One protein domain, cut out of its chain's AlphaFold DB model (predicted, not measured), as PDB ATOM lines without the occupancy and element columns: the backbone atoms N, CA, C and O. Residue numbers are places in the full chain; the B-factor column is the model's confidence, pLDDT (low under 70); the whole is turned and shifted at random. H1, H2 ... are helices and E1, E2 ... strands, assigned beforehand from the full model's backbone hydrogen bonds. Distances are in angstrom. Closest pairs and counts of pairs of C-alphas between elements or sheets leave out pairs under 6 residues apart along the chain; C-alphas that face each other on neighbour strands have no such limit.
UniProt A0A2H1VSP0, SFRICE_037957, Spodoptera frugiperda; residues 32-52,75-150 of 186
ATOM      1  N   SER A  32      36.197 -82.219  79.708       60.72
ATOM      2  CA  SER A  32      36.517 -82.228  78.283       60.72
ATOM      3  C   SER A  32      35.217 -82.392  77.487       60.72
ATOM      4  O   SER A  32      34.277 -83.053  77.928       60.72
ATOM      5  N   ARG A  33      35.125 -81.754  76.315       72.12
ATOM      6  CA  ARG A  33      33.991 -81.976  75.406       72.12
ATOM      7  C   ARG A  33      33.973 -83.458  75.025       72.12
ATOM      8  O   ARG A  33      35.026 -83.998  74.704       72.12
ATOM      9  N   GLN A  34      32.800 -84.088  75.063       84.06
ATOM     10  CA  GLN A  34      32.614 -85.504  74.700       84.06
ATOM     11  C   GLN A  34      31.677 -85.697  73.500       84.06
ATOM     12  O   GLN A  34      31.533 -86.813  73.016       84.06
ATOM     13  N   CYS A  35      31.060 -84.616  73.018       91.12
ATOM     14  CA  CYS A  35      30.110 -84.601  71.911       91.12
ATOM     15  C   CYS A  35      30.462 -83.503  70.898       91.12
ATOM     16  O   CYS A  35      31.075 -82.478  71.234       91.12
ATOM     17  N   TYR A  36      30.045 -83.711  69.654       94.56
ATOM     18  CA  TYR A  36      30.075 -82.684  68.625       94.56
ATOM     19  C   TYR A  36      29.009 -81.609  68.880       94.56
ATOM     20  O   TYR A  36      28.004 -81.829  69.551       94.56
ATOM     21  N   THR A  37      29.207 -80.434  68.299       92.06
ATOM     22  CA  THR A  37      28.251 -79.322  68.230       92.06
ATOM     23  C   THR A  37      28.095 -78.883  66.782       92.06
ATOM     24  O   THR A  37      28.987 -79.128  65.975       92.06
ATOM     25  N   ALA A  38      27.057 -78.103  66.483       91.19
ATOM     26  CA  ALA A  38      26.847 -77.505  65.160       91.19
ATOM     27  C   ALA A  38      27.997 -76.595  64.666       91.19
ATOM     28  O   ALA A  38      28.008 -76.183  63.513       91.19
ATOM     29  N   ARG A  39      28.955 -76.244  65.537       89.69
ATOM     30  CA  ARG A  39      30.151 -75.459  65.186       89.69
ATOM     31  C   ARG A  39      31.364 -76.319  64.832       89.69
ATOM     32  O   ARG A  39      32.402 -75.763  64.483       89.69
ATOM     33  N   ASP A  40      31.295 -77.630  65.041       91.12
ATOM     34  CA  ASP A  40      32.379 -78.524  64.651       91.12
ATOM     35  C   ASP A  40      32.229 -78.885  63.176       91.12
ATOM     36  O   ASP A  40      31.121 -78.995  62.659       91.12
ATOM     37  N   ASN A  41      33.363 -79.051  62.505       91.44
ATOM     38  CA  ASN A  41      33.394 -79.380  61.089       91.44
ATOM     39  C   ASN A  41      33.542 -80.896  60.907       91.44
ATOM     40  O   ASN A  41      34.174 -81.549  61.745       91.44
ATOM     41  N   PRO A  42      33.018 -81.463  59.806       92.38
ATOM     42  CA  PRO A  42      33.261 -82.857  59.468       92.38
ATOM     43  C   PRO A  42      34.768 -83.123  59.262       92.38
ATOM     44  O   PRO A  42      35.521 -82.202  58.930       92.38
ATOM     45  N   PRO A  43      35.221 -84.382  59.401       95.19
ATOM     46  CA  PRO A  43      34.407 -85.589  59.566       95.19
ATOM     47  C   PRO A  43      33.909 -85.813  61.007       95.19
ATOM     48  O   PRO A  43      34.643 -85.594  61.977       95.19
ATOM     49  N   TYR A  44      32.670 -86.308  61.133       97.00
ATOM     50  CA  TYR A  44      32.058 -86.691  62.410       97.00
ATOM     51  C   TYR A  44      32.319 -88.170  62.678       97.00
ATOM     52  O   TYR A  44      31.659 -89.045  62.124       97.00
ATOM     53  N   ILE A  45      33.334 -88.452  63.483       97.12
ATOM     54  CA  ILE A  45      33.872 -89.792  63.688       97.12
ATOM     55  C   ILE A  45      33.604 -90.242  65.119       97.12
ATOM     56  O   ILE A  45      33.945 -89.552  66.078       97.12
ATOM     57  N   VAL A  46      33.084 -91.459  65.251       97.31
ATOM     58  CA  VAL A  46      33.019 -92.183  66.520       97.31
ATOM     59  C   VAL A  46      33.942 -93.394  66.443       97.31
ATOM     60  O   VAL A  46      33.851 -94.219  65.534       97.31
ATOM     61  N   HIS A  47      34.861 -93.500  67.396       96.44
ATOM     62  CA  HIS A  47      35.651 -94.700  67.624       96.44
ATOM     63  C   HIS A  47      34.833 -95.691  68.442       96.44
ATOM     64  O   HIS A  47      34.297 -95.350  69.495       96.44
ATOM     65  N   VAL A  48      34.795 -96.927  67.964       95.12
ATOM     66  CA  VAL A  48      34.141 -98.058  68.613       95.12
ATOM     67  C   VAL A  48      35.216 -99.070  68.957       95.12
ATOM     68  O   VAL A  48      35.925 -99.540  68.067       95.12
ATOM     69  N   SER A  49      35.338 -99.419  70.233       92.56
ATOM     70  CA  SER A  49      36.216-100.497  70.692       92.56
ATOM     71  C   SER A  49      35.427-101.551  71.448       92.56
ATOM     72  O   SER A  49      34.601-101.199  72.286       92.56
ATOM     73  N   LEU A  50      35.685-102.830  71.176       89.31
ATOM     74  CA  LEU A  50      35.086-103.930  71.935       89.31
ATOM     75  C   LEU A  50      35.489-103.822  73.412       89.31
ATOM     76  O   LEU A  50      36.665-103.615  73.712       89.31
ATOM     77  N   ILE A  51      34.526-103.961  74.323       87.69
ATOM     78  CA  ILE A  51      34.822-104.098  75.750       87.69
ATOM     79  C   ILE A  51      35.368-105.511  75.945       87.69
ATOM     80  O   ILE A  51      34.656-106.493  75.742       87.69
ATOM     81  N   GLU A  52      36.642-105.629  76.309       76.50
ATOM     82  CA  GLU A  52      37.206-106.923  76.679       76.50
ATOM     83  C   GLU A  52      36.590-107.352  78.012       76.50
ATOM     84  O   GLU A  52      36.944-106.850  79.079       76.50
ATOM     85  N   GLN A  75      22.638-115.196  70.157       43.75
ATOM     86  CA  GLN A  75      23.668-116.022  69.509       43.75
ATOM     87  C   GLN A  75      24.418-115.336  68.357       43.75
ATOM     88  O   GLN A  75      25.559-115.708  68.079       43.75
ATOM     89  N   ASP A  76      23.829-114.318  67.718       43.81
ATOM     90  CA  ASP A  76      24.522-113.592  66.642       43.81
ATOM     91  C   ASP A  76      25.685-112.777  67.237       43.81
ATOM     92  O   ASP A  76      26.757-112.742  66.653       43.81
ATOM     93  N   LEU A  77      25.549-112.231  68.458       48.91
ATOM     94  CA  LEU A  77      26.606-111.461  69.134       48.91
ATOM     95  C   LEU A  77      27.746-112.338  69.685       48.91
ATOM     96  O   LEU A  77      28.903-111.923  69.650       48.91
ATOM     97  N   THR A  78      27.455-113.553  70.157       43.84
ATOM     98  CA  THR A  78      28.453-114.435  70.797       43.84
ATOM     99  C   THR A  78      29.392-115.130  69.810       43.84
ATOM    100  O   THR A  78      30.495-115.529  70.186       43.84
ATOM    101  N   LEU A  79      29.007-115.263  68.534       45.75
ATOM    102  CA  LEU A  79      29.877-115.857  67.511       45.75
ATOM    103  C   LEU A  79      30.979-114.890  67.029       45.75
ATOM    104  O   LEU A  79      31.949-115.315  66.403       45.75
ATOM    105  N   PHE A  80      30.871-113.595  67.347       50.19
ATOM    106  CA  PHE A  80      31.916-112.601  67.069       50.19
ATOM    107  C   PHE A  80      33.103-112.679  68.044       50.19
ATOM    108  O   PHE A  80      34.118-112.015  67.821       50.19
ATOM    109  N   THR A  81      32.994-113.479  69.108       48.53
ATOM    110  CA  THR A  81      33.866-113.380  70.288       48.53
ATOM    111  C   THR A  81      34.958-114.451  70.347       48.53
ATOM    112  O   THR A  81      35.926-114.301  71.091       48.53
ATOM    113  N   TYR A  82      34.908-115.485  69.503       45.34
ATOM    114  CA  TYR A  82      35.965-116.503  69.434       45.34
ATOM    115  C   TYR A  82      37.107-116.041  68.520       45.34
ATOM    116  O   TYR A  82      37.330-116.565  67.432       45.34
ATOM    117  N   GLY A  83      37.803-114.989  68.965       51.56
ATOM    118  CA  GLY A  83      38.961-114.410  68.283       51.56
ATOM    119  C   GLY A  83      38.998-112.881  68.230       51.56
ATOM    120  O   GLY A  83      39.465-112.363  67.220       51.56
ATOM    121  N   CYS A  84      38.515-112.184  69.273       58.34
ATOM    122  CA  CYS A  84      38.633-110.737  69.552       58.34
ATOM    123  C   CYS A  84      39.121-109.888  68.366       58.34
ATOM    124  O   CYS A  84      40.308-109.544  68.300       58.34
ATOM    125  N   LEU A  85      38.250-109.621  67.387       72.44
ATOM    126  CA  LEU A  85      38.550-108.694  66.297       72.44
ATOM    127  C   LEU A  85      37.252-108.091  65.751       72.44
ATOM    128  O   LEU A  85      36.385-108.804  65.244       72.44
ATOM    129  N   VAL A  86      37.128-106.765  65.813       85.50
ATOM    130  CA  VAL A  86      35.986-106.049  65.226       85.50
ATOM    131  C   VAL A  86      36.250-105.857  63.733       85.50
ATOM    132  O   VAL A  86      37.077-105.040  63.330       85.50
ATOM    133  N   HIS A  87      35.576-106.642  62.891       88.94
ATOM    134  CA  HIS A  87      35.753-106.567  61.440       88.94
ATOM    135  C   HIS A  87      34.886-105.444  60.832       88.94
ATOM    136  O   HIS A  87      33.664-105.520  60.964       88.94
ATOM    137  N   PRO A  88      35.447-104.468  60.084       91.69
ATOM    138  CA  PRO A  88      34.703-103.301  59.590       91.69
ATOM    139  C   PRO A  88      33.451-103.642  58.781       91.69
ATOM    140  O   PRO A  88      32.390-103.099  59.045       91.69
ATOM    141  N   VAL A  89      33.549-104.590  57.840       91.06
ATOM    142  CA  VAL A  89      32.404-104.996  57.000       91.06
ATOM    143  C   VAL A  89      31.271-105.583  57.842       91.06
ATOM    144  O   VAL A  89      30.117-105.193  57.691       91.06
ATOM    145  N   LYS A  90      31.596-106.485  58.776       89.88
ATOM    146  CA  LYS A  90      30.597-107.110  59.647       89.88
ATOM    147  C   LYS A  90      30.002-106.095  60.619       89.88
ATOM    148  O   LYS A  90      28.805-106.128  60.876       89.88
ATOM    149  N   PHE A  91      30.824-105.173  61.115       92.69
ATOM    150  CA  PHE A  91      30.360-104.076  61.952       92.69
ATOM    151  C   PHE A  91      29.433-103.131  61.175       92.69
ATOM    152  O   PHE A  91      28.382-102.763  61.679       92.69
ATOM    153  N   GLY A  92      29.742-102.823  59.912       92.69
ATOM    154  CA  GLY A  92      28.842-102.091  59.019       92.69
ATOM    155  C   GLY A  92      27.489-102.788  58.856       92.69
ATOM    156  O   GLY A  92      26.452-102.152  59.006       92.69
ATOM    157  N   MET A  93      27.482-104.110  58.656       91.50
ATOM    158  CA  MET A  93      26.234-104.888  58.623       91.50
ATOM    159  C   MET A  93      25.464-104.820  59.951       91.50
ATOM    160  O   MET A  93      24.240-104.728  59.935       91.50
ATOM    161  N   LEU A  94      26.160-104.856  61.093       92.00
ATOM    162  CA  LEU A  94      25.546-104.710  62.418       92.00
ATOM    163  C   LEU A  94      24.881-103.336  62.585       92.00
ATOM    164  O   LEU A  94      23.759-103.269  63.084       92.00
ATOM    165  N   LEU A  95      25.539-102.261  62.140       93.38
ATOM    166  CA  LEU A  95      24.979-100.906  62.159       93.38
ATOM    167  C   LEU A  95      23.688-100.833  61.334       93.38
ATOM    168  O   LEU A  95      22.677-100.346  61.835       93.38
ATOM    169  N   MET A  96      23.692-101.405  60.124       89.88
ATOM    170  CA  MET A  96      22.503-101.454  59.264       89.88
ATOM    171  C   MET A  96      21.364-102.266  59.895       89.88
ATOM    172  O   MET A  96      20.229-101.801  59.936       89.88
ATOM    173  N   LYS A  97      21.659-103.455  60.441       91.31
ATOM    174  CA  LYS A  97      20.671-104.293  61.151       91.31
ATOM    175  C   LYS A  97      20.066-103.579  62.366       91.31
ATOM    176  O   LYS A  97      18.909-103.811  62.694       91.31
ATOM    177  N   SER A  98      20.850-102.726  63.021       89.81
ATOM    178  CA  SER A  98      20.449-101.988  64.225       89.81
ATOM    179  C   SER A  98      19.796-100.635  63.914       89.81
ATOM    180  O   SER A  98      19.611 -99.836  64.828       89.81
ATOM    181  N   ASN A  99      19.460-100.370  62.643       91.19
ATOM    182  CA  ASN A  99      18.848 -99.121  62.178       91.19
ATOM    183  C   ASN A  99      19.668 -97.863  62.537       91.19
ATOM    184  O   ASN A  99      19.113 -96.806  62.841       91.19
ATOM    185  N   ILE A 100      21.001 -97.979  62.532       93.12
ATOM    186  CA  ILE A 100      21.893 -96.821  62.641       93.12
ATOM    187  C   ILE A 100      22.031 -96.209  61.249       93.12
ATOM    188  O   ILE A 100      22.652 -96.794  60.359       93.12
ATOM    189  N   ASN A 101      21.431 -95.036  61.074       89.38
ATOM    190  CA  ASN A 101      21.367 -94.331  59.798       89.38
ATOM    191  C   ASN A 101      22.488 -93.292  59.662       89.38
ATOM    192  O   ASN A 101      23.244 -93.038  60.602       89.38
ATOM    193  N   ASN A 102      22.597 -92.708  58.466       94.62
ATOM    194  CA  ASN A 102      23.489 -91.587  58.150       94.62
ATOM    195  C   ASN A 102      24.978 -91.866  58.421       94.62
ATOM    196  O   ASN A 102      25.773 -90.956  58.667       94.62
ATOM    197  N   VAL A 103      25.370 -93.138  58.352       96.06
ATOM    198  CA  VAL A 103      26.772 -93.550  58.264       96.06
ATOM    199  C   VAL A 103      27.215 -93.366  56.817       96.06
ATOM    200  O   VAL A 103      26.577 -93.896  55.905       96.06
ATOM    201  N   LYS A 104      28.319 -92.651  56.588       95.44
ATOM    202  CA  LYS A 104      28.832 -92.447  55.227       95.44
ATOM    203  C   LYS A 104      29.161 -93.777  54.557       95.44
ATOM    204  O   LYS A 104      29.682 -94.702  55.185       95.44
ATOM    205  N   ILE A 105      28.955 -93.844  53.242       90.88
ATOM    206  CA  ILE A 105      29.387 -94.981  52.422       90.88
ATOM    207  C   ILE A 105      30.909 -95.146  52.561       90.88
ATOM    208  O   ILE A 105      31.672 -94.212  52.324       90.88
ATOM    209  N   GLY A 106      31.357 -96.329  52.991       91.31
ATOM    210  CA  GLY A 106      32.772 -96.583  53.299       91.31
ATOM    211  C   GLY A 106      33.288 -95.886  54.572       91.31
ATOM    212  O   GLY A 106      34.492 -95.887  54.831       91.31
ATOM    213  N   GLY A 107      32.394 -95.308  55.377       94.75
ATOM    214  CA  GLY A 107      32.697 -94.599  56.622       94.75
ATOM    215  C   GLY A 107      33.092 -95.509  57.786       94.75
ATOM    216  O   GLY A 107      33.601 -95.021  58.792       94.75
ATOM    217  N   VAL A 108      32.907 -96.828  57.657       96.81
ATOM    218  CA  VAL A 108      33.368 -97.812  58.646       96.81
ATOM    219  C   VAL A 108      34.765 -98.299  58.268       96.81
ATOM    220  O   VAL A 108      34.934 -99.032  57.293       96.81
ATOM    221  N   LYS A 109      35.776 -97.915  59.050       95.69
ATOM    222  CA  LYS A 109      37.185 -98.256  58.793       95.69
ATOM    223  C   LYS A 109      37.808 -98.953  59.991       95.69
ATOM    224  O   LYS A 109      37.441 -98.711  61.138       95.69
ATOM    225  N   ARG A 110      38.773 -99.832  59.725       94.31
ATOM    226  CA  ARG A 110      39.560-100.465  60.785       94.31
ATOM    227  C   ARG A 110      40.558 -99.461  61.343       94.31
ATOM    228  O   ARG A 110      41.283 -98.849  60.566       94.31
ATOM    229  N   LEU A 111      40.618 -99.347  62.665       91.94
ATOM    230  CA  LEU A 111      41.676 -98.608  63.351       91.94
ATOM    231  C   LEU A 111      42.707 -99.574  63.931       91.94
ATOM    232  O   LEU A 111      43.897 -99.428  63.689       91.94
ATOM    233  N   GLU A 112      42.240-100.588  64.662       88.62
ATOM    234  CA  GLU A 112      43.092-101.564  65.351       88.62
ATOM    235  C   GLU A 112      42.461-102.971  65.282       88.62
ATOM    236  O   GLU A 112      41.551-103.231  64.490       88.62
ATOM    237  N   ARG A 113      42.953-103.933  66.076       83.75
ATOM    238  CA  ARG A 113      42.369-105.285  66.150       83.75
ATOM    239  C   ARG A 113      40.936-105.252  66.695       83.75
ATOM    240  O   ARG A 113      40.031-105.767  66.052       83.75
ATOM    241  N   ASN A 114      40.720-104.563  67.808       88.94
ATOM    242  CA  ASN A 114      39.419-104.486  68.479       88.94
ATOM    243  C   ASN A 114      38.732-103.136  68.303       88.94
ATOM    244  O   ASN A 114      37.849-102.800  69.088       88.94
ATOM    245  N   ARG A 115      39.142-102.358  67.294       92.50
ATOM    246  CA  ARG A 115      38.729-100.966  67.149       92.50
ATOM    247  C   ARG A 115      38.419-100.600  65.707       92.50
ATOM    248  O   ARG A 115      39.232-100.831  64.808       92.50
ATOM    249  N   VAL A 116      37.279 -99.955  65.510       95.69
ATOM    250  CA  VAL A 116      36.844 -99.393  64.229       95.69
ATOM    251  C   VAL A 116      36.461 -97.927  64.402       95.69
ATOM    252  O   VAL A 116      36.083 -97.498  65.490       95.69
ATOM    253  N   SER A 117      36.573 -97.148  63.333       97.00
ATOM    254  CA  SER A 117      35.997 -95.808  63.235       97.00
ATOM    255  C   SER A 117      34.719 -95.874  62.417       97.00
ATOM    256  O   SER A 117      34.702 -96.539  61.381       97.00
ATOM    257  N   VAL A 118      33.700 -95.136  62.836       97.69
ATOM    258  CA  VAL A 118      32.460 -94.929  62.086       97.69
ATOM    259  C   VAL A 118      32.333 -93.444  61.790       97.69
ATOM    260  O   VAL A 118      32.341 -92.631  62.712       97.69
ATOM    261  N   GLU A 119      32.253 -93.093  60.512       97.94
ATOM    262  CA  GLU A 119      32.031 -91.725  60.047       97.94
ATOM    263  C   GLU A 119      30.550 -91.496  59.724       97.94
ATOM    264  O   GLU A 119      29.962 -92.226  58.924       97.94
ATOM    265  N   PHE A 120      29.972 -90.458  60.324       97.75
ATOM    266  CA  PHE A 120      28.591 -90.028  60.129       97.75
ATOM    267  C   PHE A 120      28.515 -88.786  59.233       97.75
ATOM    268  O   PHE A 120      29.464 -88.001  59.138       97.75
ATOM    269  N   GLU A 121      27.372 -88.596  58.580       96.81
ATOM    270  CA  GLU A 121      27.090 -87.404  57.775       96.81
ATOM    271  C   GLU A 121      26.810 -86.170  58.631       96.81
ATOM    272  O   GLU A 121      27.212 -85.066  58.258       96.81
ATOM    273  N   SER A 122      26.186 -86.354  59.799       96.81
ATOM    274  CA  SER A 122      25.837 -85.273  60.716       96.81
ATOM    275  C   SER A 122      26.427 -85.482  62.113       96.81
ATOM    276  O   SER A 122      26.681 -86.601  62.571       96.81
ATOM    277  N   HIS A 123      26.632 -84.369  62.813       96.31
ATOM    278  CA  HIS A 123      27.057 -84.382  64.206       96.31
ATOM    279  C   HIS A 123      25.961 -84.901  65.151       96.31
ATOM    280  O   HIS A 123      26.273 -85.483  66.189       96.31
ATOM    281  N   GLU A 124      24.691 -84.706  64.795       96.44
ATOM    282  CA  GLU A 124      23.521 -85.146  65.562       96.44
ATOM    283  C   GLU A 124      23.435 -86.674  65.591       96.44
ATOM    284  O   GLU A 124      23.261 -87.260  66.662       96.44
ATOM    285  N   ASP A 125      23.659 -87.323  64.446       96.19
ATOM    286  CA  ASP A 125      23.671 -88.784  64.324       96.19
ATOM    287  C   ASP A 125      24.856 -89.400  65.075       96.19
ATOM    288  O   ASP A 125      24.684 -90.353  65.837       96.19
ATOM    289  N   ALA A 126      26.051 -88.811  64.937       96.69
ATOM    290  CA  ALA A 126      27.234 -89.245  65.679       96.69
ATOM    291  C   ALA A 126      27.010 -89.160  67.199       96.69
ATOM    292  O   ALA A 126      27.326 -90.095  67.934       96.69
ATOM    293  N   ASN A 127      26.433 -88.053  67.673       96.19
ATOM    294  CA  ASN A 127      26.126 -87.858  69.087       96.19
ATOM    295  C   ASN A 127      25.032 -88.814  69.581       96.19
ATOM    296  O   ASN A 127      25.147 -89.359  70.677       96.19
ATOM    297  N   SER A 128      23.995 -89.047  68.776       95.25
ATOM    298  CA  SER A 128      22.927 -90.001  69.096       95.25
ATOM    299  C   SER A 128      23.468 -91.427  69.191       95.25
ATOM    300  O   SER A 128      23.084 -92.184  70.084       95.25
ATOM    301  N   PHE A 129      24.421 -91.782  68.325       95.88
ATOM    302  CA  PHE A 129      25.092 -93.075  68.360       95.88
ATOM    303  C   PHE A 129      25.892 -93.295  69.654       95.88
ATOM    304  O   PHE A 129      25.841 -94.394  70.202       95.88
ATOM    305  N   LEU A 130      26.552 -92.264  70.202       94.06
ATOM    306  CA  LEU A 130      27.258 -92.363  71.492       94.06
ATOM    307  C   LEU A 130      26.336 -92.760  72.652       94.06
ATOM    308  O   LEU A 130      26.785 -93.419  73.584       94.06
ATOM    309  N   GLY A 131      25.064 -92.359  72.602       90.50
ATOM    310  CA  GLY A 131      24.059 -92.673  73.621       90.50
ATOM    311  C   GLY A 131      23.329 -94.000  73.402       90.50
ATOM    312  O   GLY A 131      22.407 -94.321  74.156       90.50
ATOM    313  N   ASN A 132      23.686 -94.777  72.373       91.62
ATOM    314  CA  ASN A 132      22.946 -95.982  72.026       91.62
ATOM    315  C   ASN A 132      23.223 -97.124  73.019       91.62
ATOM    316  O   ASN A 132      24.270 -97.776  72.985       91.62
ATOM    317  N   CYS A 133      22.237 -97.408  73.873       86.88
ATOM    318  CA  CYS A 133      22.339 -98.401  74.943       86.88
ATOM    319  C   CYS A 133      22.699 -99.811  74.449       86.88
ATOM    320  O   CYS A 133      23.424-100.520  75.141       86.88
ATOM    321  N   ALA A 134      22.235-100.227  73.263       86.94
ATOM    322  CA  ALA A 134      22.517-101.563  72.735       86.94
ATOM    323  C   ALA A 134      24.005-101.745  72.392       86.94
ATOM    324  O   ALA A 134      24.572-102.822  72.583       86.94
ATOM    325  N   PHE A 135      24.659-100.678  71.926       89.00
ATOM    326  CA  PHE A 135      26.087-100.700  71.625       89.00
ATOM    327  C   PHE A 135      26.933-100.521  72.886       89.00
ATOM    328  O   PHE A 135      27.928-101.223  73.037       89.00
ATOM    329  N   LEU A 136      26.513 -99.666  73.822       88.00
ATOM    330  CA  LEU A 136      27.242 -99.413  75.072       88.00
ATOM    331  C   LEU A 136      27.395-100.652  75.973       88.00
ATOM    332  O   LEU A 136      28.299-100.691  76.801       88.00
ATOM    333  N   GLN A 137      26.553-101.678  75.807       87.12
ATOM    334  CA  GLN A 137      26.691-102.948  76.534       87.12
ATOM    335  C   GLN A 137      27.943-103.740  76.133       87.12
ATOM    336  O   GLN A 137      28.518-104.434  76.966       87.12
ATOM    337  N   ASN A 138      28.360-103.647  74.868       88.56
ATOM    338  CA  ASN A 138      29.424-104.484  74.301       88.56
ATOM    339  C   ASN A 138      30.623-103.668  73.800       88.56
ATOM    340  O   ASN A 138      31.704-104.214  73.576       88.56
ATOM    341  N   TYR A 139      30.445-102.361  73.606       92.06
ATOM    342  CA  TYR A 139      31.427-101.476  73.004       92.06
ATOM    343  C   TYR A 139      31.603-100.201  73.821       92.06
ATOM    344  O   TYR A 139      30.647 -99.608  74.311       92.06
ATOM    345  N   ASN A 140      32.843 -99.732  73.886       92.44
ATOM    346  CA  ASN A 140      33.158 -98.379  74.306       92.44
ATOM    347  C   ASN A 140      33.131 -97.461  73.075       92.44
ATOM    348  O   ASN A 140      33.820 -97.721  72.081       92.44
ATOM    349  N   LEU A 141      32.309 -96.416  73.143       94.69
ATOM    350  CA  LEU A 141      32.094 -95.437  72.082       94.69
ATOM    351  C   LEU A 141      32.716 -94.105  72.503       94.69
ATOM    352  O   LEU A 141      32.444 -93.603  73.590       94.69
ATOM    353  N   SER A 142      33.547 -93.511  71.652       95.06
ATOM    354  CA  SER A 142      34.175 -92.220  71.957       95.06
ATOM    355  C   SER A 142      34.444 -91.405  70.703       95.06
ATOM    356  O   SER A 142      34.835 -91.948  69.671       95.06
ATOM    357  N   ILE A 143      34.284 -90.086  70.788       95.12
ATOM    358  CA  ILE A 143      34.784 -89.187  69.748       95.12
ATOM    359  C   ILE A 143      36.273 -88.938  70.004       95.12
ATOM    360  O   ILE A 143      36.654 -88.633  71.141       95.12
ATOM    361  N   PRO A 144      37.141 -89.031  68.984       91.88
ATOM    362  CA  PRO A 144      38.544 -88.709  69.160       91.88
ATOM    363  C   PRO A 144      38.707 -87.244  69.550       91.88
ATOM    364  O   PRO A 144      38.161 -86.347  68.910       91.88
ATOM    365  N   LEU A 145      39.505 -86.993  70.585       88.69
ATOM    366  CA  LEU A 145      39.640 -85.658  71.162       88.69
ATOM    367  C   LEU A 145      40.066 -84.605  70.128       88.69
ATOM    368  O   LEU A 145      39.585 -83.477  70.175       88.69
ATOM    369  N   PHE A 146      40.906 -84.981  69.160       85.06
ATOM    370  CA  PHE A 146      41.352 -84.075  68.103       85.06
ATOM    371  C   PHE A 146      40.205 -83.563  67.216       85.06
ATOM    372  O   PHE A 146      40.291 -82.435  66.742       85.06
ATOM    373  N   ASN A 147      39.117 -84.327  67.036       88.25
ATOM    374  CA  ASN A 147      37.958 -83.895  66.245       88.25
ATOM    375  C   ASN A 147      37.112 -82.818  66.947       88.25
ATOM    376  O   ASN A 147      36.379 -82.096  66.278       88.25
ATOM    377  N   ILE A 148      37.169 -82.730  68.278       88.62
ATOM    378  CA  ILE A 148      36.325 -81.826  69.089       88.62
ATOM    379  C   ILE A 148      37.128 -80.792  69.885       88.62
ATOM    380  O   ILE A 148      36.555 -79.879  70.495       88.62
ATOM    381  N   SER A 149      38.457 -80.906  69.860       88.19
ATOM    382  CA  SER A 149      39.385 -79.899  70.362       88.19
ATOM    383  C   SER A 149      39.491 -78.719  69.396       88.19
ATOM    384  O   SER A 149      39.419 -78.886  68.181       88.19
ATOM    385  N   ARG A 150      39.693 -77.515  69.935       85.19
ATOM    386  CA  ARG A 150      39.948 -76.305  69.145       85.19
ATOM    387  C   ARG A 150      41.255 -75.677  69.591       85.19
ATOM    388  O   ARG A 150      41.548 -75.640  70.782       85.19
TER     389      ARG A 150
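What this domain is: This is residues 32 to 52 and 75 to 150 of the 186 residues of the protein "SFRICE_037957" of Spodoptera frugiperda (UniProt A0A2H1VSP0). A strongly twisted sheet of four strands is covered on one face by two helices, H2 over the E2 and E3 side and H3 over E1, which makes two layers. The short H1 lies out beyond one end of this body, while H5 and the unnamed residues 32 to 43 lie toward the other end. The printed part has 97 residues with five named helices and four named strands, in the order E1 H1 H2 E2 E3 H3 H4 E4 H5; the class is mixed, helices and strands. The sheet's order is E2, E3, E1, E4, all antiparallel. The whole is compact, with a radius of gyration of the C-alphas of 13.0 A, and elongated, spanning 41 by 24 by 23 A.

How they stand to each other: In the sheet, E1, residues 44 to 50, has E3, residues 115 to 120, as an antiparallel neighbour at 153 degrees, with N 48 and O 116 2.8 A apart, within hydrogen-bond range. E4, residues 139 to 142, is an edge strand, antiparallel to E1 at 150 degrees, with N 47 and O 142 at 2.8 A. E2, residues 103 to 110, is the other edge strand; it bends by 76 degrees at residue 106 and forms a hairpin with E3, with N 117 and O 109 at 2.8 A. H3, residues 123 to 130, is on the sheet at a height of 7.9 A, over E1 and along the strands, at 5 degrees to E1 on the local plane; its closest C-alphas to E1 are those of His 123 and Tyr 44, 5.8 A apart. H2, residues 88 to 97, is on the same face at a height of 9.0 A, over E2 and only just over E3, with 3 of its C-alphas falling there; it runs slantwise to the strands, at 34 degrees to E2 on the local plane. The closest C-alphas of H2 and E2, those of Pro 88 and Lys 109, are 5.7 A apart. H2 and H3 are apart. H4, residues 133 to 136, only grazes the sheet, and so does H5, residues 145 to 148. E3, H3, H4 and E4 form a split strand-helix-strand unit, two strands running the same way with E1 between them, and its crossover is right-handed. H1, residues 75 to 78, is not on the sheet and is apart from H2. Every O i to N i+4 pair is within hydrogen-bond range in H2 and H3; H1, H4 and H5 are too short for such a pair.

Where its parts are: E1 is 19.9 A long from first to last C-alpha, beginning at C-alpha 44 (32.058, -86.691, 62.410). E3 is 16.5 A long, E2 14.8 A, H2 14.2 A and H3 10.8 A. H5 ends at C-alpha 148 (36.325, -81.826, 69.089).

The domain as a whole: The two C-alphas farthest apart are those of Gln 75 and Arg 150, at 42.9 A. Residues 53 to 74 are not printed, and C-alphas 52 and 75 are 17.8 A apart across this cut. Of the links that are printed whole, H1 to H2 is short and the others are tight. The mean pLDDT of the printed part is 86.8, and it is under 70 at residue 32 and residues 75 to 84.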